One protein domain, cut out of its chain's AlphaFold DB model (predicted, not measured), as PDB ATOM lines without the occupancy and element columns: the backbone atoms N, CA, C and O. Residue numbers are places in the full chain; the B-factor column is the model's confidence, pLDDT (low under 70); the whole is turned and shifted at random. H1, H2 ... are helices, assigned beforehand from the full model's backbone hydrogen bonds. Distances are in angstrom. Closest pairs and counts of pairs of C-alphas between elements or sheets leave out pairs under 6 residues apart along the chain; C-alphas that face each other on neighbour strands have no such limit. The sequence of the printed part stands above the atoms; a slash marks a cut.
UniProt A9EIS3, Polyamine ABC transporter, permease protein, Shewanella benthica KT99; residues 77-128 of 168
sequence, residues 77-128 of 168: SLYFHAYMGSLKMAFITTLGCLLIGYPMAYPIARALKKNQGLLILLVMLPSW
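This is residues 77 to 128 of the 168 residues of the protein "Polyamine ABC transporter, permease protein" of Shewanella benthica KT99 (UniProt A9EIS3). A long helix, H1, makes nearly the whole length, and at its far end the shorter H2 folds back beside its last turns, as in a lopsided helical hairpin. Residues 77 to 103 of H1 stick out free as a long arm. The 52 printed residues hold two named helices, H1 then H2, and no named strand: all helix. The whole is extended, with a radius of gyration of the C-alphas of 16.8 A and spans of 56 by 22 by 8 A.

Start with H1, residues 77 to 110, which has a kink of 31 degrees near residue 104. A tight link of two residues leads to H2, residues 113 to 128. The two form a helical hairpin and run opposite ways at a shallow tilt of 24 degrees. They touch with residues 108 to 109 of H1 and 116 to 120 of H2 alone; look at Ile 108 and Gln 116, their closest C-alphas, 5.8 A apart. O i to N i+4 pairs within hydrogen-bond range number 27 of 30 in H1 and 8 of 12 in H2.

Find C-alpha 77 at (104.709, 129.535, 77.121); from there H1 runs 49.2 A to C-alpha 110. H2 runs 23.2 A to C-alpha 128 at (96.200, 93.144, 89.009).

The C-alphas farthest apart, of Ser 77 and Lys 114, are 55.6 A apart. The printed part has no cut, and no printed residue is under 70 in pLDDT.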
ATOM      1  N   SER A  77     103.803 130.154  76.158       72.50
ATOM      2  CA  SER A  77     104.709 129.535  77.121       72.50
ATOM      3  C   SER A  77     104.048 128.425  77.943       72.50
ATOM      4  O   SER A  77     104.734 127.471  78.314       72.50
ATOM      5  N   LEU A  78     102.740 128.484  78.204       78.12
ATOM      6  CA  LEU A  78     102.041 127.487  79.008       78.12
ATOM      7  C   LEU A  78     101.984 126.121  78.308       78.12
ATOM      8  O   LEU A  78     102.291 125.100  78.929       78.12
ATOM      9  N   TYR A  79     101.673 126.092  77.011       77.31
ATOM     10  CA  TYR A  79     101.644 124.854  76.226       77.31
ATOM     11  C   TYR A  79     103.040 124.252  76.079       77.31
ATOM     12  O   TYR A  79     103.212 123.040  76.238       77.31
ATOM     13  N   PHE A  80     104.054 125.095  75.863       80.38
ATOM     14  CA  PHE A  80     105.443 124.646  75.807       80.38
ATOM     15  C   PHE A  80     105.903 124.024  77.137       80.38
ATOM     16  O   PHE A  80     106.494 122.940  77.147       80.38
ATOM     17  N   HIS A  81     105.583 124.654  78.275       82.81
ATOM     18  CA  HIS A  81     105.899 124.111  79.599       82.81
ATOM     19  C   HIS A  81     105.138 122.815  79.891       82.81
ATOM     20  O   HIS A  81     105.730 121.881  80.432       82.81
ATOM     21  N   ALA A  82     103.865 122.712  79.509       85.06
ATOM     22  CA  ALA A  82     103.084 121.488  79.678       85.06
ATOM     23  C   ALA A  82     103.661 120.322  78.854       85.06
ATOM     24  O   ALA A  82     103.790 119.199  79.356       85.06
ATOM     25  N   TYR A  83     104.071 120.589  77.611       84.94
ATOM     26  CA  TYR A  83     104.718 119.601  76.750       84.94
ATOM     27  C   TYR A  83     106.058 119.136  77.331       84.94
ATOM     28  O   TYR A  83     106.288 117.935  77.499       84.94
ATOM     29  N   MET A  84     106.921 120.081  77.717       88.44
ATOM     30  CA  MET A  84     108.218 119.776  78.322       88.44
ATOM     31  C   MET A  84     108.066 119.051  79.665       88.44
ATOM     32  O   MET A  84     108.807 118.112  79.951       88.44
ATOM     33  N   GLY A  85     107.077 119.436  80.473       89.88
ATOM     34  CA  GLY A  85     106.727 118.768  81.722       89.88
ATOM     35  C   GLY A  85     106.321 117.314  81.490       89.88
ATOM     36  O   GLY A  85     106.845 116.420  82.151       89.88
ATOM     37  N   SER A  86     105.473 117.061  80.494       91.56
ATOM     38  CA  SER A  86     105.038 115.708  80.126       91.56
ATOM     39  C   SER A  86     106.207 114.850  79.644       91.56
ATOM     40  O   SER A  86     106.361 113.710  80.083       91.56
ATOM     41  N   LEU A  87     107.084 115.413  78.804       93.50
ATOM     42  CA  LEU A  87     108.282 114.731  78.317       93.50
ATOM     43  C   LEU A  87     109.251 114.407  79.459       93.50
ATOM     44  O   LEU A  87     109.742 113.283  79.556       93.50
ATOM     45  N   LYS A  88     109.487 115.367  80.356       94.62
ATOM     46  CA  LYS A  88     110.331 115.185  81.539       94.62
ATOM     47  C   LYS A  88     109.765 114.104  82.459       94.62
ATOM     48  O   LYS A  88     110.512 113.230  82.890       94.62
ATOM     49  N   MET A  89     108.461 114.126  82.734       94.12
ATOM     50  CA  MET A  89     107.801 113.120  83.570       94.12
ATOM     51  C   MET A  89     107.856 111.730  82.938       94.12
ATOM     52  O   MET A  89     108.184 110.766  83.632       94.12
ATOM     53  N   ALA A  90     107.607 111.621  81.631       94.94
ATOM     54  CA  ALA A  90     107.745 110.367  80.901       94.94
ATOM     55  C   ALA A  90     109.183 109.844  80.983       94.94
ATOM     56  O   ALA A  90     109.394 108.699  81.371       94.94
ATOM     57  N   PHE A  91     110.175 110.697  80.721       96.69
ATOM     58  CA  PHE A  91     111.586 110.327  80.754       96.69
ATOM     59  C   PHE A  91     112.043 109.852  82.139       96.69
ATOM     60  O   PHE A  91     112.630 108.776  82.257       96.69
ATOM     61  N   ILE A  92     111.736 110.615  83.195       96.88
ATOM     62  CA  ILE A  92     112.079 110.255  84.579       96.88
ATOM     63  C   ILE A  92     111.406 108.936  84.964       96.88
ATOM     64  O   ILE A  92     112.053 108.069  85.548       96.88
ATOM     65  N   THR A  93     110.133 108.755  84.601       95.75
ATOM     66  CA  THR A  93     109.393 107.522  84.895       95.75
ATOM     67  C   THR A  93     109.993 106.331  84.153       95.75
ATOM     68  O   THR A  93     110.243 105.302  84.769       95.75
ATOM     69  N   THR A  94     110.296 106.461  82.858       95.94
ATOM     70  CA  THR A  94     110.935 105.398  82.069       95.94
ATOM     71  C   THR A  94     112.293 105.017  82.644       95.94
ATOM     72  O   THR A  94     112.571 103.830  82.824       95.94
ATOM     73  N   LEU A  95     113.126 106.006  82.974       97.12
ATOM     74  CA  LEU A  95     114.439 105.759  83.553       97.12
ATOM     75  C   LEU A  95     114.319 105.110  84.938       97.12
ATOM     76  O   LEU A  95     115.008 104.132  85.207       97.12
ATOM     77  N   GLY A  96     113.401 105.584  85.784       96.12
ATOM     78  CA  GLY A  96     113.114 104.990  87.091       96.12
ATOM     79  C   GLY A  96     112.628 103.542  86.985       96.12
ATOM     80  O   GLY A  96     113.135 102.664  87.682       96.12
ATOM     81  N   CYS A  97     111.712 103.255  86.057       94.50
ATOM     82  CA  CYS A  97     111.259 101.895  85.772       94.50
ATOM     83  C   CYS A  97     112.403 100.995  85.301       94.50
ATOM     84  O   CYS A  97     112.462  99.840  85.712       94.50
ATOM     85  N   LEU A  98     113.323 101.499  84.476       94.81
ATOM     86  CA  LEU A  98     114.470 100.722  84.013       94.81
ATOM     87  C   LEU A  98     115.464 100.460  85.151       94.81
ATOM     88  O   LEU A  98     115.883  99.320  85.347       94.81
ATOM     89  N   LEU A  99     115.795 101.493  85.929       96.00
ATOM     90  CA  LEU A  99     116.741 101.412  87.040       96.00
ATOM     91  C   LEU A  99     116.256 100.513  88.175       96.00
ATOM     92  O   LEU A  99     117.086  99.888  88.821       96.00
ATOM     93  N   ILE A 100     114.948 100.429  88.419       93.56
ATOM     94  CA  ILE A 100     114.366  99.560  89.455       93.56
ATOM     95  C   ILE A 100     114.011  98.185  88.878       93.56
ATOM     96  O   ILE A 100     114.270  97.152  89.495       93.56
ATOM     97  N   GLY A 101     113.440  98.146  87.676       90.69
ATOM     98  CA  GLY A 101     112.976  96.917  87.038       90.69
ATOM     99  C   GLY A 101     114.118  95.994  86.626       90.69
ATOM    100  O   GLY A 101     114.017  94.783  86.813       90.69
ATOM    101  N   TYR A 102     115.229  96.540  86.128       91.25
ATOM    102  CA  TYR A 102     116.393  95.748  85.729       91.25
ATOM    103  C   TYR A 102     117.042  94.974  86.894       91.25
ATOM    104  O   TYR A 102     117.165  93.748  86.784       91.25
ATOM    105  N   PRO A 103     117.409  95.605  88.032       91.06
ATOM    106  CA  PRO A 103     117.963  94.873  89.169       91.06
ATOM    107  C   PRO A 103     116.943  93.939  89.819       91.06
ATOM    108  O   PRO A 103     117.349  92.943  90.408       91.06
ATOM    109  N   MET A 104     115.640  94.203  89.692       87.94
ATOM    110  CA  MET A 104     114.600  93.294  90.174       87.94
ATOM    111  C   MET A 104     114.448  92.055  89.276       87.94
ATOM    112  O   MET A 104     114.286  90.945  89.778       87.94
ATOM    113  N   ALA A 105     114.543  92.211  87.954       88.94
ATOM    114  CA  ALA A 105     114.409  91.115  86.995       88.94
ATOM    115  C   ALA A 105     115.633  90.186  86.967       88.94
ATOM    116  O   ALA A 105     115.495  88.982  86.746       88.94
ATOM    117  N   TYR A 106     116.830  90.718  87.222       89.69
ATOM    118  CA  TYR A 106     118.079  89.954  87.214       89.69
ATOM    119  C   TYR A 106     118.090  88.719  88.148       89.69
ATOM    120  O   TYR A 106     118.368  87.616  87.665       89.69
ATOM    121  N   PRO A 107     117.759  88.826  89.452       87.00
ATOM    122  CA  PRO A 107     117.690  87.670  90.342       87.00
ATOM    123  C   PRO A 107     116.534  86.733  89.984       87.00
ATOM    124  O   PRO A 107     116.676  85.526  90.144       87.00
ATOM    125  N   ILE A 108     115.422  87.249  89.446       87.00
ATOM    126  CA  ILE A 108     114.293  86.424  88.984       87.00
ATOM    127  C   ILE A 108     114.728  85.528  87.819       87.00
ATOM    128  O   ILE A 108     114.416  84.340  87.807       87.00
ATOM    129  N   ALA A 109     115.492  86.076  86.870       86.56
ATOM    130  CA  ALA A 109     116.011  85.339  85.721       86.56
ATOM    131  C   ALA A 109     117.087  84.305  86.101       86.56
ATOM    132  O   ALA A 109     117.244  83.305  85.404       86.56
ATOM    133  N   ARG A 110     117.822  84.529  87.200       85.19
ATOM    134  CA  ARG A 110     118.856  83.611  87.713       85.19
ATOM    135  C   ARG A 110     118.374  82.663  88.819       85.19
ATOM    136  O   ARG A 110     119.148  81.813  89.256       85.19
ATOM    137  N   ALA A 111     117.134  82.788  89.285       86.75
ATOM    138  CA  ALA A 111     116.591  81.941  90.343       86.75
ATOM    139  C   ALA A 111     116.351  80.496  89.868       86.75
ATOM    140  O   ALA A 111     116.087  80.226  88.697       86.75
ATOM    141  N   LEU A 112     116.383  79.547  90.810       82.69
ATOM    142  CA  LEU A 112     115.989  78.156  90.568       82.69
ATOM    143  C   LEU A 112     114.542  78.095  90.044       82.69
ATOM    144  O   LEU A 112     113.669  78.791  90.570       82.69
ATOM    145  N   LYS A 113     114.259  77.208  89.074       81.25
ATOM    146  CA  LYS A 113     112.928  77.063  88.435       81.25
ATOM    147  C   LYS A 113     111.760  76.946  89.428       81.25
ATOM    148  O   LYS A 113     110.661  77.395  89.126       81.25
ATOM    149  N   LYS A 114     111.999  76.383  90.621       85.50
ATOM    150  CA  LYS A 114     111.004  76.264  91.700       85.50
ATOM    151  C   LYS A 114     110.566  77.624  92.272       85.50
ATOM    152  O   LYS A 114     109.403  77.783  92.620       85.50
ATOM    153  N   ASN A 115     111.474  78.597  92.352       87.38
ATOM    154  CA  ASN A 115     111.221  79.897  92.980       87.38
ATOM    155  C   ASN A 115     110.807  80.956  91.949       87.38
ATOM    156  O   ASN A 115     110.092  81.893  92.290       87.38
ATOM    157  N   GLN A 116     111.201  80.793  90.682       88.44
ATOM    158  CA  GLN A 116     110.895  81.739  89.607       88.44
ATOM    159  C   GLN A 116     109.386  81.993  89.452       88.44
ATOM    160  O   GLN A 116     108.971  83.142  89.322       88.44
ATOM    161  N   GLY A 117     108.562  80.941  89.530       88.31
ATOM    162  CA  GLY A 117     107.103  81.071  89.453       88.31
ATOM    163  C   GLY A 117     106.516  81.921  90.583       88.31
ATOM    164  O   GLY A 117     105.678  82.780  90.327       88.31
ATOM    165  N   LEU A 118     107.003  81.745  91.818       91.62
ATOM    166  CA  LEU A 118     106.561  82.531  92.973       91.62
ATOM    167  C   LEU A 118     106.977  84.005  92.852       91.62
ATOM    168  O   LEU A 118     106.175  84.888  93.141       91.62
ATOM    169  N   LEU A 119     108.209  84.278  92.404       89.88
ATOM    170  CA  LEU A 119     108.693  85.652  92.235       89.88
ATOM    171  C   LEU A 119     107.920  86.387  91.130       89.88
ATOM    172  O   LEU A 119     107.526  87.532  91.331       89.88
ATOM    173  N   ILE A 120     107.655  85.734  89.993       90.25
ATOM    174  CA  ILE A 120     106.834  86.316  88.919       90.25
ATOM    175  C   ILE A 120     105.407  86.567  89.414       90.25
ATOM    176  O   ILE A 120     104.871  87.649  89.184       90.25
ATOM    177  N   LEU A 121     104.815  85.615  90.146       91.31
ATOM    178  CA  LEU A 121     103.489  85.782  90.740       91.31
ATOM    179  C   LEU A 121     103.441  87.021  91.645       91.31
ATOM    180  O   LEU A 121     102.538  87.840  91.501       91.31
ATOM    181  N   LEU A 122     104.436  87.205  92.520       89.75
ATOM    182  CA  LEU A 122     104.504  88.342  93.440       89.75
ATOM    183  C   LEU A 122     104.587  89.695  92.712       89.75
ATOM    184  O   LEU A 122     104.025  90.673  93.195       89.75
ATOM    185  N   VAL A 123     105.237  89.753  91.544       88.88
ATOM    186  CA  VAL A 123     105.291  90.958  90.690       88.88
ATOM    187  C   VAL A 123     103.977  91.188  89.943       88.88
ATOM    188  O   VAL A 123     103.568  92.333  89.747       88.88
ATOM    189  N   MET A 124     103.284  90.123  89.538       89.69
ATOM    190  CA  MET A 124     101.996  90.243  88.849       89.69
ATOM    191  C   MET A 124     100.857  90.653  89.789       89.69
ATOM    192  O   MET A 124      99.976  91.399  89.363       89.69
ATOM    193  N   LEU A 125     100.889  90.241  91.061       89.38
ATOM    194  CA  LEU A 125      99.876  90.604  92.063       89.38
ATOM    195  C   LEU A 125      99.571  92.117  92.123       89.38
ATOM    196  O   LEU A 125      98.405  92.482  91.958       89.38
ATOM    197  N   PRO A 126     100.553  93.026  92.293       83.75
ATOM    198  CA  PRO A 126     100.280  94.462  92.304       83.75
ATOM    199  C   PRO A 126      99.813  94.986  90.940       83.75
ATOM    200  O   PRO A 126      99.065  95.963  90.896       83.75
ATOM    201  N   SER A 127     100.181  94.339  89.829       85.56
ATOM    202  CA  SER A 127      99.686  94.710  88.497       85.56
ATOM    203  C   SER A 127      98.195  94.423  88.313       85.56
ATOM    204  O   SER A 127      97.557  95.089  87.502       85.56
ATOM    205  N   TRP A 128      97.636  93.448  89.034       85.06
ATOM    206  CA  TRP A 128      96.200  93.144  89.009       85.06
ATOM    207  C   TRP A 128      95.375  94.078  89.901       85.06
ATOM    208  O   TRP A 128      94.149  94.104  89.796       85.06
TER     209      TRP A 128